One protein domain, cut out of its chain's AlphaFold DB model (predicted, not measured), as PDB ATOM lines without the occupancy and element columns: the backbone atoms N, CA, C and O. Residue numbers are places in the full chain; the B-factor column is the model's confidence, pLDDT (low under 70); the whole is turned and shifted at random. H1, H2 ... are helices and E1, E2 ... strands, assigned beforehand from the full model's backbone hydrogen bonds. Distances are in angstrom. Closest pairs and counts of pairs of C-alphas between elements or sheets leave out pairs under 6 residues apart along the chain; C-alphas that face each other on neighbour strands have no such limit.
ATOM      1  N   SER A  58      -0.393 -28.119  -7.474       94.75
ATOM      2  CA  SER A  58      -1.685 -27.557  -7.852       94.75
ATOM      3  C   SER A  58      -1.725 -26.087  -7.462       94.75
ATOM      4  O   SER A  58      -1.303 -25.705  -6.365       94.75
ATOM      5  N   TRP A  59      -2.256 -25.266  -8.355       93.88
ATOM      6  CA  TRP A  59      -2.202 -23.817  -8.267       93.88
ATOM      7  C   TRP A  59      -3.573 -23.233  -8.610       93.88
ATOM      8  O   TRP A  59      -4.211 -23.651  -9.573       93.88
ATOM      9  N   GLN A  60      -4.033 -22.259  -7.831       90.56
ATOM     10  CA  GLN A  60      -5.275 -21.525  -8.077       90.56
ATOM     11  C   GLN A  60      -4.950 -20.081  -8.417       90.56
ATOM     12  O   GLN A  60      -4.081 -19.478  -7.784       90.56
ATOM     13  N   ILE A  61      -5.654 -19.503  -9.386       85.94
ATOM     14  CA  ILE A  61      -5.433 -18.104  -9.740       85.94
ATOM     15  C   ILE A  61      -5.760 -17.164  -8.567       85.94
ATOM     16  O   ILE A  61      -6.787 -17.292  -7.897       85.94
ATOM     17  N   ASN A  62      -4.869 -16.206  -8.303       76.06
ATOM     18  CA  ASN A  62      -5.054 -15.169  -7.294       76.06
ATOM     19  C   ASN A  62      -5.663 -13.915  -7.958       76.06
ATOM     20  O   ASN A  62      -4.962 -13.114  -8.579       76.06
ATOM     21  N   ASP A  63      -6.982 -13.740  -7.812       64.50
ATOM     22  CA  ASP A  63      -7.814 -12.681  -8.430       64.50
ATOM     23  C   ASP A  63      -7.394 -11.235  -8.062       64.50
ATOM     24  O   ASP A  63      -7.758 -10.262  -8.731       64.50
ATOM     25  N   SER A  64      -6.567 -11.041  -7.029       57.59
ATOM     26  CA  SER A  64      -6.212  -9.701  -6.530       57.59
ATOM     27  C   SER A  64      -5.487  -8.791  -7.546       57.59
ATOM     28  O   SER A  64      -5.483  -7.572  -7.360       57.59
ATOM     29  N   ASN A  65      -4.945  -9.339  -8.647       51.22
ATOM     30  CA  ASN A  65      -4.145  -8.604  -9.638       51.22
ATOM     31  C   ASN A  65      -4.571  -8.759 -11.112       51.22
ATOM     32  O   ASN A  65      -3.812  -8.359 -11.994       51.22
ATOM     33  N   LEU A  66      -5.787  -9.231 -11.420       56.97
ATOM     34  CA  LEU A  66      -6.298  -9.339 -12.805       56.97
ATOM     35  C   LEU A  66      -6.656  -7.975 -13.447       56.97
ATOM     36  O   LEU A  66      -7.672  -7.826 -14.118       56.97
ATOM     37  N   LYS A  67      -5.833  -6.938 -13.239       47.62
ATOM     38  CA  LYS A  67      -6.065  -5.575 -13.750       47.62
ATOM     39  C   LYS A  67      -5.779  -5.420 -15.249       47.62
ATOM     40  O   LYS A  67      -6.185  -4.413 -15.820       47.62
ATOM     41  N   SER A  68      -5.101  -6.383 -15.878       46.50
ATOM     42  CA  SER A  68      -4.739  -6.361 -17.307       46.50
ATOM     43  C   SER A  68      -5.409  -7.452 -18.152       46.50
ATOM     44  O   SER A  68      -5.330  -7.389 -19.376       46.50
ATOM     45  N   ALA A  69      -6.107  -8.419 -17.546       48.09
ATOM     46  CA  ALA A  69      -6.794  -9.502 -18.254       48.09
ATOM     47  C   ALA A  69      -8.172  -9.050 -18.774       48.09
ATOM     48  O   ALA A  69      -9.188  -9.668 -18.483       48.09
ATOM     49  N   ALA A  70      -8.219  -7.933 -19.506       44.28
ATOM     50  CA  ALA A  70      -9.461  -7.278 -19.933       44.28
ATOM     51  C   ALA A  70     -10.353  -8.130 -20.864       44.28
ATOM     52  O   ALA A  70     -11.478  -7.728 -21.148       44.28
ATOM     53  N   TRP A  71      -9.851  -9.265 -21.355       42.88
ATOM     54  CA  TRP A  71     -10.472 -10.059 -22.413       42.88
ATOM     55  C   TRP A  71     -11.088 -11.377 -21.920       42.88
ATOM     56  O   TRP A  71     -12.137 -11.767 -22.426       42.88
ATOM     57  N   TYR A  72     -10.522 -12.032 -20.901       49.25
ATOM     58  CA  TYR A  72     -11.262 -13.067 -20.189       49.25
ATOM     59  C   TYR A  72     -12.253 -12.383 -19.255       49.25
ATOM     60  O   TYR A  72     -11.887 -11.483 -18.495       49.25
ATOM     61  N   ASN A  73     -13.511 -12.829 -19.259       51.53
ATOM     62  CA  ASN A  73     -14.429 -12.430 -18.201       51.53
ATOM     63  C   ASN A  73     -13.760 -12.781 -16.863       51.53
ATOM     64  O   ASN A  73     -13.336 -13.915 -16.655       51.53
ATOM     65  N   ARG A  74     -13.659 -11.814 -15.949       52.84
ATOM     66  CA  ARG A  74     -13.120 -12.036 -14.603       52.84
ATOM     67  C   ARG A  74     -13.783 -13.240 -13.921       52.84
ATOM     68  O   ARG A  74     -13.118 -13.959 -13.195       52.84
ATOM     69  N   GLN A  75     -15.061 -13.494 -14.219       51.00
ATOM     70  CA  GLN A  75     -15.794 -14.683 -13.773       51.00
ATOM     71  C   GLN A  75     -15.317 -15.996 -14.409       51.00
ATOM     72  O   GLN A  75     -15.372 -17.009 -13.733       51.00
ATOM     73  N   ALA A  76     -14.842 -15.989 -15.659       54.75
ATOM     74  CA  ALA A  76     -14.287 -17.170 -16.328       54.75
ATOM     75  C   ALA A  76     -12.882 -17.527 -15.812       54.75
ATOM     76  O   ALA A  76     -12.483 -18.684 -15.843       54.75
ATOM     77  N   LEU A  77     -12.137 -16.536 -15.308       65.81
ATOM     78  CA  LEU A  77     -10.873 -16.781 -14.610       65.81
ATOM     79  C   LEU A  77     -11.085 -17.158 -13.144       65.81
ATOM     80  O   LEU A  77     -10.274 -17.888 -12.586       65.81
ATOM     81  N   THR A  78     -12.165 -16.715 -12.500       64.44
ATOM     82  CA  THR A  78     -12.554 -17.233 -11.183       64.44
ATOM     83  C   THR A  78     -12.872 -18.722 -11.300       64.44
ATOM     84  O   THR A  78     -13.904 -19.096 -11.836       64.44
ATOM     85  N   GLY A  79     -11.987 -19.570 -10.776       74.12
ATOM     86  CA  GLY A  79     -12.071 -21.022 -10.965       74.12
ATOM     87  C   GLY A  79     -11.034 -21.575 -11.939       74.12
ATOM     88  O   GLY A  79     -11.013 -22.771 -12.168       74.12
ATOM     89  N   TYR A  80     -10.127 -20.755 -12.465       83.88
ATOM     90  CA  TYR A  80      -8.986 -21.248 -13.222       83.88
ATOM     91  C   TYR A  80      -7.940 -21.878 -12.286       83.88
ATOM     92  O   TYR A  80      -7.437 -21.239 -11.347       83.88
ATOM     93  N   PHE A  81      -7.572 -23.121 -12.586       88.75
ATOM     94  CA  PHE A  81      -6.540 -23.880 -11.895       88.75
ATOM     95  C   PHE A  81      -5.438 -24.311 -12.862       88.75
ATOM     96  O   PHE A  81      -5.686 -24.617 -14.028       88.75
ATOM     97  N   LEU A  82      -4.214 -24.363 -12.344       91.38
ATOM     98  CA  LEU A  82      -3.046 -24.866 -13.051       91.38
ATOM     99  C   LEU A  82      -2.472 -26.054 -12.276       91.38
ATOM    100  O   LEU A  82      -2.209 -25.952 -11.077       91.38
ATOM    101  N   ILE A  83      -2.269 -27.180 -12.949       92.44
ATOM    102  CA  ILE A  83      -1.620 -28.363 -12.374       92.44
ATOM    103  C   ILE A  83      -0.325 -28.581 -13.140       92.44
ATOM    104  O   ILE A  83      -0.338 -28.721 -14.358       92.44
ATOM    105  N   VAL A  84       0.796 -28.607 -12.425       91.69
ATOM    106  CA  VAL A  84       2.122 -28.813 -13.011       91.69
ATOM    107  C   VAL A  84       2.703 -30.099 -12.450       91.69
ATOM    108  O   VAL A  84       2.894 -30.219 -11.234       91.69
ATOM    109  N   LYS A  85       2.963 -31.081 -13.318       88.31
ATOM    110  CA  LYS A  85       3.468 -32.396 -12.912       88.31
ATOM    111  C   LYS A  85       4.297 -33.029 -14.024       88.31
ATOM    112  O   LYS A  85       3.795 -33.225 -15.122       88.31
ATOM    113  N   ASN A  86       5.525 -33.436 -13.705       86.69
ATOM    114  CA  ASN A  86       6.466 -34.040 -14.655       86.69
ATOM    115  C   ASN A  86       6.740 -33.105 -15.842       86.69
ATOM    116  O   ASN A  86       7.324 -32.050 -15.654       86.69
ATOM    117  N   ASP A  87       6.312 -33.475 -17.041       87.25
ATOM    118  CA  ASP A  87       6.375 -32.691 -18.268       87.25
ATOM    119  C   ASP A  87       4.989 -32.201 -18.712       87.25
ATOM    120  O   ASP A  87       4.811 -31.849 -19.873       87.25
ATOM    121  N   LEU A  88       4.010 -32.175 -17.802       87.81
ATOM    122  CA  LEU A  88       2.637 -31.763 -18.075       87.81
ATOM    123  C   LEU A  88       2.299 -30.453 -17.370       87.81
ATOM    124  O   LEU A  88       2.531 -30.283 -16.166       87.81
ATOM    125  N   ILE A  89       1.674 -29.564 -18.134       90.19
ATOM    126  CA  ILE A  89       0.948 -28.403 -17.638       90.19
ATOM    127  C   ILE A  89      -0.523 -28.616 -17.995       90.19
ATOM    128  O   ILE A  89      -0.877 -28.713 -19.169       90.19
ATOM    129  N   THR A  90      -1.379 -28.710 -16.980       90.06
ATOM    130  CA  THR A  90      -2.826 -28.851 -17.151       90.06
ATOM    131  C   THR A  90      -3.523 -27.564 -16.748       90.06
ATOM    132  O   THR A  90      -3.340 -27.063 -15.637       90.06
ATOM    133  N   HIS A  91      -4.363 -27.069 -17.644       87.62
ATOM    134  CA  HIS A  91      -5.248 -25.934 -17.454       87.62
ATOM    135  C   HIS A  91      -6.648 -26.482 -17.171       87.62
ATOM    136  O   HIS A  91      -7.199 -27.188 -18.012       87.62
ATOM    137  N   TRP A  92      -7.207 -26.194 -15.994       86.06
ATOM    138  CA  TRP A  92      -8.528 -26.681 -15.577       86.06
ATOM    139  C   TRP A  92      -9.450 -25.507 -15.245       86.06
ATOM    140  O   TRP A  92      -9.133 -24.693 -14.376       86.06
ATOM    141  N   MET A  93     -10.585 -25.426 -15.940       81.81
ATOM    142  CA  MET A  93     -11.568 -24.348 -15.833       81.81
ATOM    143  C   MET A  93     -12.988 -24.936 -15.739       81.81
ATOM    144  O   MET A  93     -13.618 -25.191 -16.766       81.81
ATOM    145  N   PRO A  94     -13.520 -25.169 -14.530       70.25
ATOM    146  CA  PRO A  94     -14.923 -25.503 -14.346       70.25
ATOM    147  C   PRO A  94     -15.791 -24.254 -14.563       70.25
ATOM    148  O   PRO A  94     -15.447 -23.161 -14.106       70.25
ATOM    149  N   TYR A  95     -16.931 -24.408 -15.238       67.88
ATOM    150  CA  TYR A  95     -17.899 -23.332 -15.465       67.88
ATOM    151  C   TYR A  95     -19.340 -23.862 -15.459       67.88
ATOM    152  O   TYR A  95     -19.587 -25.069 -15.495       67.88
ATOM    153  N   ASP A  96     -20.321 -22.957 -15.417       56.88
ATOM    154  CA  ASP A  96     -21.738 -23.327 -15.475       56.88
ATOM    155  C   ASP A  96     -22.057 -23.997 -16.824       56.88
ATOM    156  O   ASP A  96     -22.252 -23.329 -17.841       56.88
ATOM    157  N   GLY A  97     -22.111 -25.330 -16.831       57.34
ATOM    158  CA  GLY A  97     -22.401 -26.138 -18.018       57.34
ATOM    159  C   GLY A  97     -21.327 -27.159 -18.395       57.34
ATOM    160  O   GLY A  97     -21.569 -27.930 -19.322       57.34
ATOM    161  N   GLY A  98     -20.190 -27.210 -17.692       64.06
ATOM    162  CA  GLY A  98     -19.161 -28.221 -17.937       64.06
ATOM    163  C   GLY A  98     -17.788 -27.869 -17.373       64.06
ATOM    164  O   GLY A  98     -17.644 -27.034 -16.480       64.06
ATOM    165  N   VAL A  99     -16.773 -28.533 -17.915       63.69
ATOM    166  CA  VAL A  99     -15.368 -28.291 -17.603       63.69
ATOM    167  C   VAL A  99     -14.612 -28.109 -18.909       63.69
ATOM    168  O   VAL A  99     -14.655 -28.983 -19.773       63.69
ATOM    169  N   ASP A 100     -13.859 -27.018 -19.009       73.81
ATOM    170  CA  ASP A 100     -12.801 -26.880 -20.002       73.81
ATOM    171  C   ASP A 100     -11.485 -27.319 -19.360       73.81
ATOM    172  O   ASP A 100     -10.916 -26.622 -18.512       73.81
ATOM    173  N   CYS A 101     -11.004 -28.501 -19.745       78.31
ATOM    174  CA  CYS A 101      -9.700 -28.989 -19.325       78.31
ATOM    175  C   CYS A 101      -8.788 -29.301 -20.508       78.31
ATOM    176  O   CYS A 101      -9.171 -30.009 -21.443       78.31
ATOM    177  N   LEU A 102      -7.555 -28.800 -20.418       83.25
ATOM    178  CA  LEU A 102      -6.535 -28.894 -21.451       83.25
ATOM    179  C   LEU A 102      -5.204 -29.335 -20.843       83.25
ATOM    180  O   LEU A 102      -4.721 -28.720 -19.893       83.25
ATOM    181  N   ILE A 103      -4.598 -30.381 -21.402       85.00
ATOM    182  CA  ILE A 103      -3.265 -30.865 -21.017       85.00
ATOM    183  C   ILE A 103      -2.277 -30.507 -22.120       85.00
ATOM    184  O   ILE A 103      -2.519 -30.823 -23.282       85.00
ATOM    185  N   GLN A 104      -1.144 -29.916 -21.750       86.81
ATOM    186  CA  GLN A 104      -0.024 -29.661 -22.649       86.81
ATOM    187  C   GLN A 104       1.225 -30.376 -22.144       86.81
ATOM    188  O   GLN A 104       1.631 -30.215 -20.990       86.81
ATOM    189  N   GLN A 105       1.848 -31.154 -23.027       86.94
ATOM    190  CA  GLN A 105       3.144 -31.765 -22.764       86.94
ATOM    191  C   GLN A 105       4.250 -30.799 -23.181       86.94
ATOM    192  O   GLN A 105       4.237 -30.310 -24.309       86.94
ATOM    193  N   VAL A 106       5.206 -30.524 -22.296       86.38
ATOM    194  CA  VAL A 106       6.202 -29.466 -22.484       86.38
ATOM    195  C   VAL A 106       7.646 -29.952 -22.384       86.38
ATOM    196  O   VAL A 106       7.973 -30.899 -21.664       86.38
ATOM    197  N   VAL A 107       8.541 -29.253 -23.080       87.50
ATOM    198  CA  VAL A 107       9.999 -29.361 -22.952       87.50
ATOM    199  C   VAL A 107      10.538 -28.082 -22.338       87.50
ATOM    200  O   VAL A 107      10.079 -26.987 -22.658       87.50
ATOM    201  N   ARG A 108      11.540 -28.209 -21.470       86.12
ATOM    202  CA  ARG A 108      12.267 -27.063 -20.921       86.12
ATOM    203  C   ARG A 108      13.310 -26.571 -21.918       86.12
ATOM    204  O   ARG A 108      14.247 -27.294 -22.241       86.12
ATOM    205  N   GLU A 109      13.158 -25.332 -22.363       84.12
ATOM    206  CA  GLU A 109      14.112 -24.641 -23.237       84.12
ATOM    207  C   GLU A 109      15.168 -23.880 -22.415       84.12
ATOM    208  O   GLU A 109      16.332 -23.791 -22.806       84.12
ATOM    209  N   SER A 110      14.786 -23.346 -21.250       83.06
ATOM    210  CA  SER A 110      15.695 -22.642 -20.336       83.06
ATOM    211  C   SER A 110      15.296 -22.833 -18.871       83.06
ATOM    212  O   SER A 110      14.350 -23.548 -18.560       83.06
ATOM    213  N   GLU A 111      15.998 -22.184 -17.936       79.69
ATOM    214  CA  GLU A 111      15.700 -22.287 -16.503       79.69
ATOM    215  C   GLU A 111      14.219 -22.029 -16.179       79.69
ATOM    216  O   GLU A 111      13.656 -22.717 -15.332       79.69
ATOM    217  N   LYS A 112      13.572 -21.100 -16.883       82.12
ATOM    218  CA  LYS A 112      12.176 -20.732 -16.620       82.12
ATOM    219  C   LYS A 112      11.241 -21.001 -17.790       82.12
ATOM    220  O   LYS A 112      10.039 -21.008 -17.571       82.12
ATOM    221  N   ARG A 113      11.761 -21.215 -19.004       85.75
ATOM    222  CA  ARG A 113      10.964 -21.283 -20.238       85.75
ATOM    223  C   ARG A 113      10.687 -22.718 -20.675       85.75
ATOM    224  O   ARG A 113      11.612 -23.520 -20.816       85.75
ATOM    225  N   PHE A 114       9.418 -22.989 -20.944       87.56
ATOM    226  CA  PHE A 114       8.854 -24.263 -21.366       87.56
ATOM    227  C   PHE A 114       8.060 -24.069 -22.654       87.56
ATOM    228  O   PHE A 114       7.391 -23.053 -22.819       87.56
ATOM    229  N   VAL A 115       8.119 -25.037 -23.557       86.44
ATOM    230  CA  VAL A 115       7.431 -25.006 -24.856       86.44
ATOM    231  C   VAL A 115       6.662 -26.308 -25.055       86.44
ATOM    232  O   VAL A 115       7.150 -27.337 -24.580       86.44
ATOM    233  N   PRO A 116       5.494 -26.327 -25.719       85.62
ATOM    234  CA  PRO A 116       4.846 -27.590 -26.053       85.62
ATOM    235  C   PRO A 116       5.757 -28.480 -26.900       85.62
ATOM    236  O   PRO A 116       6.459 -27.994 -27.784       85.62
ATOM    237  N   LYS A 117       5.724 -29.794 -26.655       83.44
ATOM    238  CA  LYS A 117       6.482 -30.786 -27.438       83.44
ATOM    239  C   LYS A 117       6.077 -30.797 -28.910       83.44
ATOM    240  O   LYS A 117       6.938 -30.912 -29.775       83.44
ATOM    241  N   GLU A 118       4.779 -30.680 -29.166       79.50
ATOM    242  CA  GLU A 118       4.194 -30.805 -30.504       79.50
ATOM    243  C   GLU A 118       4.225 -29.488 -31.298       79.50
ATOM    244  O   GLU A 118       4.144 -29.520 -32.523       79.50
ATOM    245  N   ASP A 119       4.374 -28.341 -30.624       74.56
ATOM    246  CA  ASP A 119       4.347 -27.020 -31.264       74.56
ATOM    247  C   ASP A 119       5.243 -25.980 -30.550       74.56
ATOM    248  O   ASP A 119       4.759 -25.032 -29.919       74.56
ATOM    249  N   PRO A 120       6.577 -26.155 -30.598       74.81
ATOM    250  CA  PRO A 120       7.506 -25.317 -29.843       74.81
ATOM    251  C   PRO A 120       7.706 -23.910 -30.430       74.81
ATOM    252  O   PRO A 120       8.272 -23.044 -29.761       74.81
ATOM    253  N   GLU A 121       7.284 -23.672 -31.675       75.12
ATOM    254  CA  GLU A 121       7.482 -22.393 -32.371       75.12
ATOM    255  C   GLU A 121       6.348 -21.399 -32.086       75.12
ATOM    256  O   GLU A 121       6.572 -20.184 -32.083       75.12
ATOM    257  N   ASN A 122       5.144 -21.893 -31.780       76.00
ATOM    258  CA  ASN A 122       3.970 -21.037 -31.644       76.00
ATOM    259  C   ASN A 122       3.684 -20.589 -30.208       76.00
ATOM    260  O   ASN A 122       3.049 -19.550 -30.035       76.00
ATOM    261  N   CYS A 123       4.158 -21.274 -29.164       79.81
ATOM    262  CA  CYS A 123       3.970 -20.782 -27.797       79.81
ATOM    263  C   CYS A 123       5.032 -21.220 -26.802       79.81
ATOM    264  O   CYS A 123       5.804 -22.155 -27.001       79.81
ATOM    265  N   TRP A 124       5.046 -20.495 -25.688       85.19
ATOM    266  CA  TRP A 124       5.878 -20.800 -24.540       85.19
ATOM    267  C   TRP A 124       5.216 -20.351 -23.240       85.19
ATOM    268  O   TRP A 124       4.363 -19.459 -23.219       85.19
ATOM    269  N   PHE A 125       5.686 -20.959 -22.157       86.50
ATOM    270  CA  PHE A 125       5.338 -20.675 -20.776       86.50
ATOM    271  C   PHE A 125       6.624 -20.403 -20.009       86.50
ATOM    272  O   PHE A 125       7.542 -21.216 -20.005       86.50
ATOM    273  N   GLU A 126       6.703 -19.264 -19.349       87.50
ATOM    274  CA  GLU A 126       7.713 -18.969 -18.352       87.50
ATOM    275  C   GLU A 126       7.100 -19.158 -16.966       87.50
ATOM    276  O   GLU A 126       6.107 -18.511 -16.634       87.50
ATOM    277  N   LEU A 127       7.672 -20.063 -16.173       89.31
ATOM    278  CA  LEU A 127       7.196 -20.400 -14.833       89.31
ATOM    279  C   LEU A 127       8.237 -19.998 -13.786       89.31
ATOM    280  O   LEU A 127       9.403 -20.391 -13.870       89.31
ATOM    281  N   GLU A 128       7.809 -19.243 -12.778       87.69
ATOM    282  CA  GLU A 128       8.675 -18.761 -11.701       87.69
ATOM    283  C   GLU A 128       7.934 -18.714 -10.364       87.69
ATOM    284  O   GLU A 128       6.808 -18.237 -10.297       87.69
ATOM    285  N   LEU A 129       8.577 -19.162  -9.284       86.00
ATOM    286  CA  LEU A 129       8.102 -18.884  -7.929       86.00
ATOM    287  C   LEU A 129       8.669 -17.554  -7.449       86.00
ATOM    288  O   LEU A 129       9.877 -17.341  -7.530       86.00
ATOM    289  N   ASN A 130       7.809 -16.688  -6.923       82.69
ATOM    290  CA  ASN A 130       8.257 -15.480  -6.238       82.69
ATOM    291  C   ASN A 130       8.610 -15.762  -4.762       82.69
ATOM    292  O   ASN A 130       8.377 -16.854  -4.236       82.69
ATOM    293  N   ASP A 131       9.131 -14.741  -4.079       83.00
ATOM    294  CA  ASP A 131       9.510 -14.810  -2.658       83.00
ATOM    295  C   ASP A 131       8.320 -15.091  -1.716       83.00
ATOM    296  O   ASP A 131       8.513 -15.587  -0.605       83.00
ATOM    297  N   ASP A 132       7.093 -14.815  -2.167       82.50
ATOM    298  CA  ASP A 132       5.850 -15.054  -1.426       82.50
ATOM    299  C   ASP A 132       5.313 -16.492  -1.612       82.50
ATOM    300  O   ASP A 132       4.290 -16.859  -1.028       82.50
ATOM    301  N   GLY A 133       5.992 -17.327  -2.408       83.44
ATOM    302  CA  GLY A 133       5.578 -18.702  -2.703       83.44
ATOM    303  C   GLY A 133       4.433 -18.811  -3.715       83.44
ATOM    304  O   GLY A 133       3.794 -19.861  -3.816       83.44
ATOM    305  N   GLU A 134       4.162 -17.744  -4.461       86.62
ATOM    306  CA  GLU A 134       3.196 -17.717  -5.553       86.62
ATOM    307  C   GLU A 134       3.874 -18.088  -6.870       86.62
ATOM    308  O   GLU A 134       5.006 -17.686  -7.147       86.62
ATOM    309  N   LEU A 135       3.151 -18.826  -7.709       88.06
ATOM    310  CA  LEU A 135       3.596 -19.128  -9.060       88.06
ATOM    311  C   LEU A 135       3.209 -17.978  -9.986       88.06
ATOM    312  O   LEU A 135       2.043 -17.603 -10.102       88.06
ATOM    313  N   LEU A 136       4.208 -17.430 -10.658       85.56
ATOM    314  CA  LEU A 136       4.073 -16.514 -11.770       85.56
ATOM    315  C   LEU A 136       4.143 -17.339 -13.050       85.56
ATOM    316  O   LEU A 136       5.126 -18.043 -13.284       85.56
ATOM    317  N   MET A 137       3.097 -17.254 -13.866       86.62
ATOM    318  CA  MET A 137       3.109 -17.797 -15.218       86.62
ATOM    319  C   MET A 137       3.060 -16.646 -16.199       86.62
ATOM    320  O   MET A 137       2.146 -15.820 -16.168       86.62
ATOM    321  N   ASN A 138       4.041 -16.631 -17.078       81.25
ATOM    322  CA  ASN A 138       4.100 -15.747 -18.210       81.25
ATOM    323  C   ASN A 138       3.899 -16.585 -19.485       81.25
ATOM    324  O   ASN A 138       4.687 -17.482 -19.751       81.25
ATOM    325  N   ALA A 139       2.826 -16.358 -20.240       79.81
ATOM    326  CA  ALA A 139       2.487 -17.155 -21.420       79.81
ATOM    327  C   ALA A 139       2.469 -16.299 -22.691       79.81
ATOM    328  O   ALA A 139       2.118 -15.117 -22.647       79.81
ATOM    329  N   ARG A 140       2.799 -16.902 -23.836       75.69
ATOM    330  CA  ARG A 140       2.702 -16.253 -25.153       75.69
ATOM    331  C   ARG A 140       2.201 -17.219 -26.216       75.69
ATOM    332  O   ARG A 140       2.583 -18.381 -26.211       75.69
ATOM    333  N   HIS A 141       1.414 -16.693 -27.147       75.19
ATOM    334  CA  HIS A 141       0.826 -17.375 -28.292       75.19
ATOM    335  C   HIS A 141       1.217 -16.593 -29.551       75.19
ATOM    336  O   HIS A 141       1.139 -15.366 -29.558       75.19
ATOM    337  N   ASN A 142       1.667 -17.306 -30.580       66.88
ATOM    338  CA  ASN A 142       2.359 -16.822 -31.771       66.88
ATOM    339  C   ASN A 142       3.596 -15.971 -31.440       66.88
ATOM    340  O   ASN A 142       3.501 -14.776 -31.139       66.88
ATOM    341  N   ALA A 143       4.789 -16.563 -31.571       54.75
ATOM    342  CA  ALA A 143       6.071 -15.889 -31.342       54.75
ATOM    343  C   ALA A 143       6.267 -14.588 -32.162       54.75
ATOM    344  O   ALA A 143       7.106 -13.760 -31.785       54.75
ATOM    345  N   ASP A 144       5.436 -14.349 -33.183       53.16
ATOM    346  CA  ASP A 144       5.559 -13.236 -34.128       53.16
ATOM    347  C   ASP A 144       4.435 -12.179 -34.099       53.16
ATOM    348  O   ASP A 144       4.666 -11.069 -34.578       53.16
ATOM    349  N   THR A 145       3.236 -12.447 -33.552       50.91
ATOM    350  CA  THR A 145       2.080 -11.529 -33.737       50.91
ATOM    351  C   THR A 145       1.661 -10.717 -32.516       50.91
ATOM    352  O   THR A 145       1.112  -9.633 -32.700       50.91
ATOM    353  N   GLU A 146       1.946 -11.160 -31.286       53.81
ATOM    354  CA  GLU A 146       1.616 -10.376 -30.086       53.81
ATOM    355  C   GLU A 146       2.871 -10.003 -29.280       53.81
ATOM    356  O   GLU A 146       3.645 -10.889 -28.902       53.81
ATOM    357  N   PRO A 147       3.128  -8.700 -29.027       52.03
ATOM    358  CA  PRO A 147       4.328  -8.251 -28.322       52.03
ATOM    359  C   PRO A 147       4.215  -8.353 -26.795       52.03
ATOM    360  O   PRO A 147       5.233  -8.225 -26.116       52.03
ATOM    361  N   THR A 148       3.010  -8.550 -26.247       57.34
ATOM    362  CA  THR A 148       2.774  -8.484 -24.799       57.34
ATOM    363  C   THR A 148       2.434  -9.866 -24.253       57.34
ATOM    364  O   THR A 148       1.397 -10.411 -24.618       57.34
ATOM    365  N   PRO A 149       3.268 -10.429 -23.374       61.88
ATOM    366  CA  PRO A 149       2.963 -11.694 -22.729       61.88
ATOM    367  C   PRO A 149       1.794 -11.592 -21.733       61.88
ATOM    368  O   PRO A 149       1.553 -10.523 -21.159       61.88
ATOM    369  N   TRP A 150       1.100 -12.703 -21.474       67.50
ATOM    370  CA  TRP A 150       0.073 -12.783 -20.430       67.50
ATOM    371  C   TRP A 150       0.677 -13.180 -19.094       67.50
ATOM    372  O   TRP A 150       1.329 -14.212 -18.988       67.50
ATOM    373  N   PHE A 151       0.386 -12.393 -18.058       73.88
ATOM    374  CA  PHE A 151       0.881 -12.623 -16.706       73.88
ATOM    375  C   PHE A 151      -0.238 -13.111 -15.795       73.88
ATOM    376  O   PHE A 151      -1.220 -12.402 -15.555       73.88
ATOM    377  N   PHE A 152      -0.049 -14.298 -15.237       79.31
ATOM    378  CA  PHE A 152      -0.932 -14.904 -14.257       79.31
ATOM    379  C   PHE A 152      -0.183 -15.104 -12.945       79.31
ATOM    380  O   PHE A 152       0.997 -15.456 -12.927       79.31
ATOM    381  N   LYS A 153      -0.890 -14.886 -11.838       84.06
ATOM    382  CA  LYS A 153      -0.380 -15.098 -10.487       84.06
ATOM    383  C   LYS A 153      -1.225 -16.164  -9.816       84.06
ATOM    384  O   LYS A 153      -2.449 -16.036  -9.786       84.06
ATOM    385  N   PHE A 154      -0.580 -17.171  -9.251       88.75
ATOM    386  CA  PHE A 154      -1.249 -18.279  -8.598       88.75
ATOM    387  C   PHE A 154      -0.785 -18.467  -7.169       88.75
ATOM    388  O   PHE A 154       0.398 -18.365  -6.863       88.75
ATOM    389  N   GLN A 155      -1.723 -18.851  -6.318       90.94
ATOM    390  CA  GLN A 155      -1.436 -19.371  -4.992       90.94
ATOM    391  C   GLN A 155      -1.433 -20.897  -5.023       90.94
ATOM    392  O   GLN A 155      -2.222 -21.522  -5.738       90.94
ATOM    393  N   ARG A 156      -0.545 -21.506  -4.240       92.88
ATOM    394  CA  ARG A 156      -0.496 -22.962  -4.111       92.88
ATOM    395  C   ARG A 156      -1.730 -23.473  -3.370       92.88
ATOM    396  O   ARG A 156      -2.155 -22.869  -2.389       92.88
ATOM    397  N   ILE A 157      -2.260 -24.609  -3.811       92.06
ATOM    398  CA  ILE A 157      -3.356 -25.324  -3.150       92.06
ATOM    399  C   ILE A 157      -2.988 -26.798  -2.961       92.06
ATOM    400  O   ILE A 157      -2.087 -27.317  -3.621       92.06
ATOM    401  N   GLU A 158      -3.689 -27.482  -2.059       91.06
ATOM    402  CA  GLU A 158      -3.475 -28.915  -1.820       91.06
ATOM    403  C   GLU A 158      -4.006 -29.769  -2.979       91.06
ATOM    404  O   GLU A 158      -3.334 -30.694  -3.436       91.06
ATOM    405  N   SER A 159      -5.192 -29.437  -3.492       88.25
ATOM    406  CA  SER A 159      -5.850 -30.163  -4.578       88.25
ATOM    407  C   SER A 159      -6.783 -29.257  -5.378       88.25
ATOM    408  O   SER A 159      -7.326 -28.285  -4.852       88.25
ATOM    409  N   VAL A 160      -6.965 -29.583  -6.661       87.19
ATOM    410  CA  VAL A 160      -7.968 -28.945  -7.519       87.19
ATOM    411  C   VAL A 160      -9.323 -29.620  -7.264       87.19
ATOM    412  O   VAL A 160      -9.404 -30.848  -7.375       87.19
ATOM    413  N   PRO A 161     -10.376 -28.868  -6.898       84.00
ATOM    414  CA  PRO A 161     -11.712 -29.422  -6.711       84.00
ATOM    415  C   PRO A 161     -12.221 -30.090  -7.988       84.00
ATOM    416  O   PRO A 161     -12.076 -29.526  -9.069       84.00
ATOM    417  N   GLU A 162     -12.819 -31.275  -7.839       82.62
ATOM    418  CA  GLU A 162     -13.494 -32.002  -8.930       82.62
ATOM    419  C   GLU A 162     -12.586 -32.341 -10.125       82.62
ATOM    420  O   GLU A 162     -13.070 -32.754 -11.171       82.62
ATOM    421  N   TYR A 163     -11.264 -32.224  -9.962       81.69
ATOM    422  CA  TYR A 163     -10.321 -32.523 -11.029       81.69
ATOM    423  C   TYR A 163     -10.380 -33.992 -11.435       81.69
ATOM    424  O   TYR A 163     -10.144 -34.894 -10.625       81.69
ATOM    425  N   SER A 164     -10.593 -34.201 -12.729       80.62
ATOM    426  CA  SER A 164     -10.566 -35.502 -13.371       80.62
ATOM    427  C   SER A 164      -9.711 -35.421 -14.629       80.62
ATOM    428  O   SER A 164     -10.091 -34.800 -15.617       80.62
ATOM    429  N   GLN A 165      -8.538 -36.057 -14.614       77.06
ATOM    430  CA  GLN A 165      -7.642 -36.045 -15.776       77.06
ATOM    431  C   GLN A 165      -8.287 -36.683 -17.018       77.06
ATOM    432  O   GLN A 165      -7.963 -36.293 -18.134       77.06
ATOM    433  N   SER A 166      -9.203 -37.641 -16.845       77.69
ATOM    434  CA  SER A 166      -9.908 -38.289 -17.958       77.69
ATOM    435  C   SER A 166     -10.909 -37.372 -18.662       77.69
ATOM    436  O   SER A 166     -11.339 -37.676 -19.766       77.69
ATOM    437  N   GLU A 167     -11.292 -36.260 -18.034       73.38
ATOM    438  CA  GLU A 167     -12.164 -35.241 -18.634       73.38
ATOM    439  C   GLU A 167     -11.364 -34.191 -19.418       73.38
ATOM    440  O   GLU A 167     -11.929 -33.270 -20.002       73.38
ATOM    441  N   CYS A 168     -10.036 -34.322 -19.436       74.75
ATOM    442  CA  CYS A 168      -9.150 -33.381 -20.087       74.75
ATOM    443  C   CYS A 168      -8.824 -33.786 -21.516       74.75
ATOM    444  O   CYS A 168      -8.378 -34.900 -21.788       74.75
ATOM    445  N   ASN A 169      -8.934 -32.817 -22.419       77.38
ATOM    446  CA  ASN A 169      -8.440 -32.976 -23.772       77.38
ATOM    447  C   ASN A 169      -6.926 -32.755 -23.786       77.38
ATOM    448  O   ASN A 169      -6.415 -31.764 -23.255       77.38
ATOM    449  N   LEU A 170      -6.194 -33.664 -24.426       71.06
ATOM    450  CA  LEU A 170      -4.796 -33.417 -24.754       71.06
ATOM    451  C   LEU A 170      -4.744 -32.363 -25.863       71.06
ATOM    452  O   LEU A 170      -5.119 -32.636 -27.005       71.06
ATOM    453  N   LEU A 171      -4.277 -31.163 -25.530       68.88
ATOM    454  CA  LEU A 171      -4.110 -30.090 -26.495       68.88
ATOM    455  C   LEU A 171      -2.696 -30.189 -27.079       68.88
ATOM    456  O   LEU A 171      -1.701 -29.988 -26.384       68.88
TER     457      LEU A 171
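This is residues 58 to 171 of the 183 residues of an uncharacterized protein of Myxococcales bacterium (UniProt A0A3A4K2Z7). This is a closed barrel of eight antiparallel strands, E1 to E8 in chain order round the ring, with the short helix H1 packed on it. After E8 the tail, residues 158 to 171, folds back to E4, where residues 169 to 170 pair parallel with residues 102 to 103. The printed part has 114 residues, with one named helix and eight named strands in the order E1 H1 E2 E3 E4 E5 E6 E7 E8 along the chain; of the 58 residues in named elements, strands hold 54 and the helix 4, and the class is mostly strand. It is compact and rounded, with a radius of gyration of the C-alphas of 13.8 A and spans of 34 by 33 by 29 A.

Find C-alpha 58 at (-1.685, -27.557, -7.852), where E1 begins, residues 58 to 61. H1 is residues 74 to 77 and E2 residues 81 to 85. E3, residues 88 to 95, measures 22.4 A; E4, residues 98 to 108, runs 31.6 A from (-19.161, -28.221, -17.937). E5 is residues 113 to 116, E6 123 to 129 and E7 135 to 141. E8, residues 150 to 157, ends at (-3.356, -25.324, -3.150).

Look at E2 to E8 as a meander, each strand the antiparallel neighbour of the one before. In the hairpin of E3 and E4, N 91 and O 102 are 2.8 A apart. E4 is staggered, pairing with E3 over residues 98 to 105 and with E5 over 106 to 108. E8 and E1 close the ring, with N 155 and O 60 at 2.8 A. H1 is on the barrel; its closest C-alphas to E3 are those of Ala 76 and Tyr 95, 7.2 A. H1 is too short for an O i to N i+4 pair; its one O i to N i+3 pair is within range.

The C-alphas of Gly 97 and Ser 110 are farthest apart, 38.3 A. The printed part has no cut, and the link from E1 to H1 is long. Confidence is under 70 at residues 63 to 78, 95 to 99, 142 to 150 and 171.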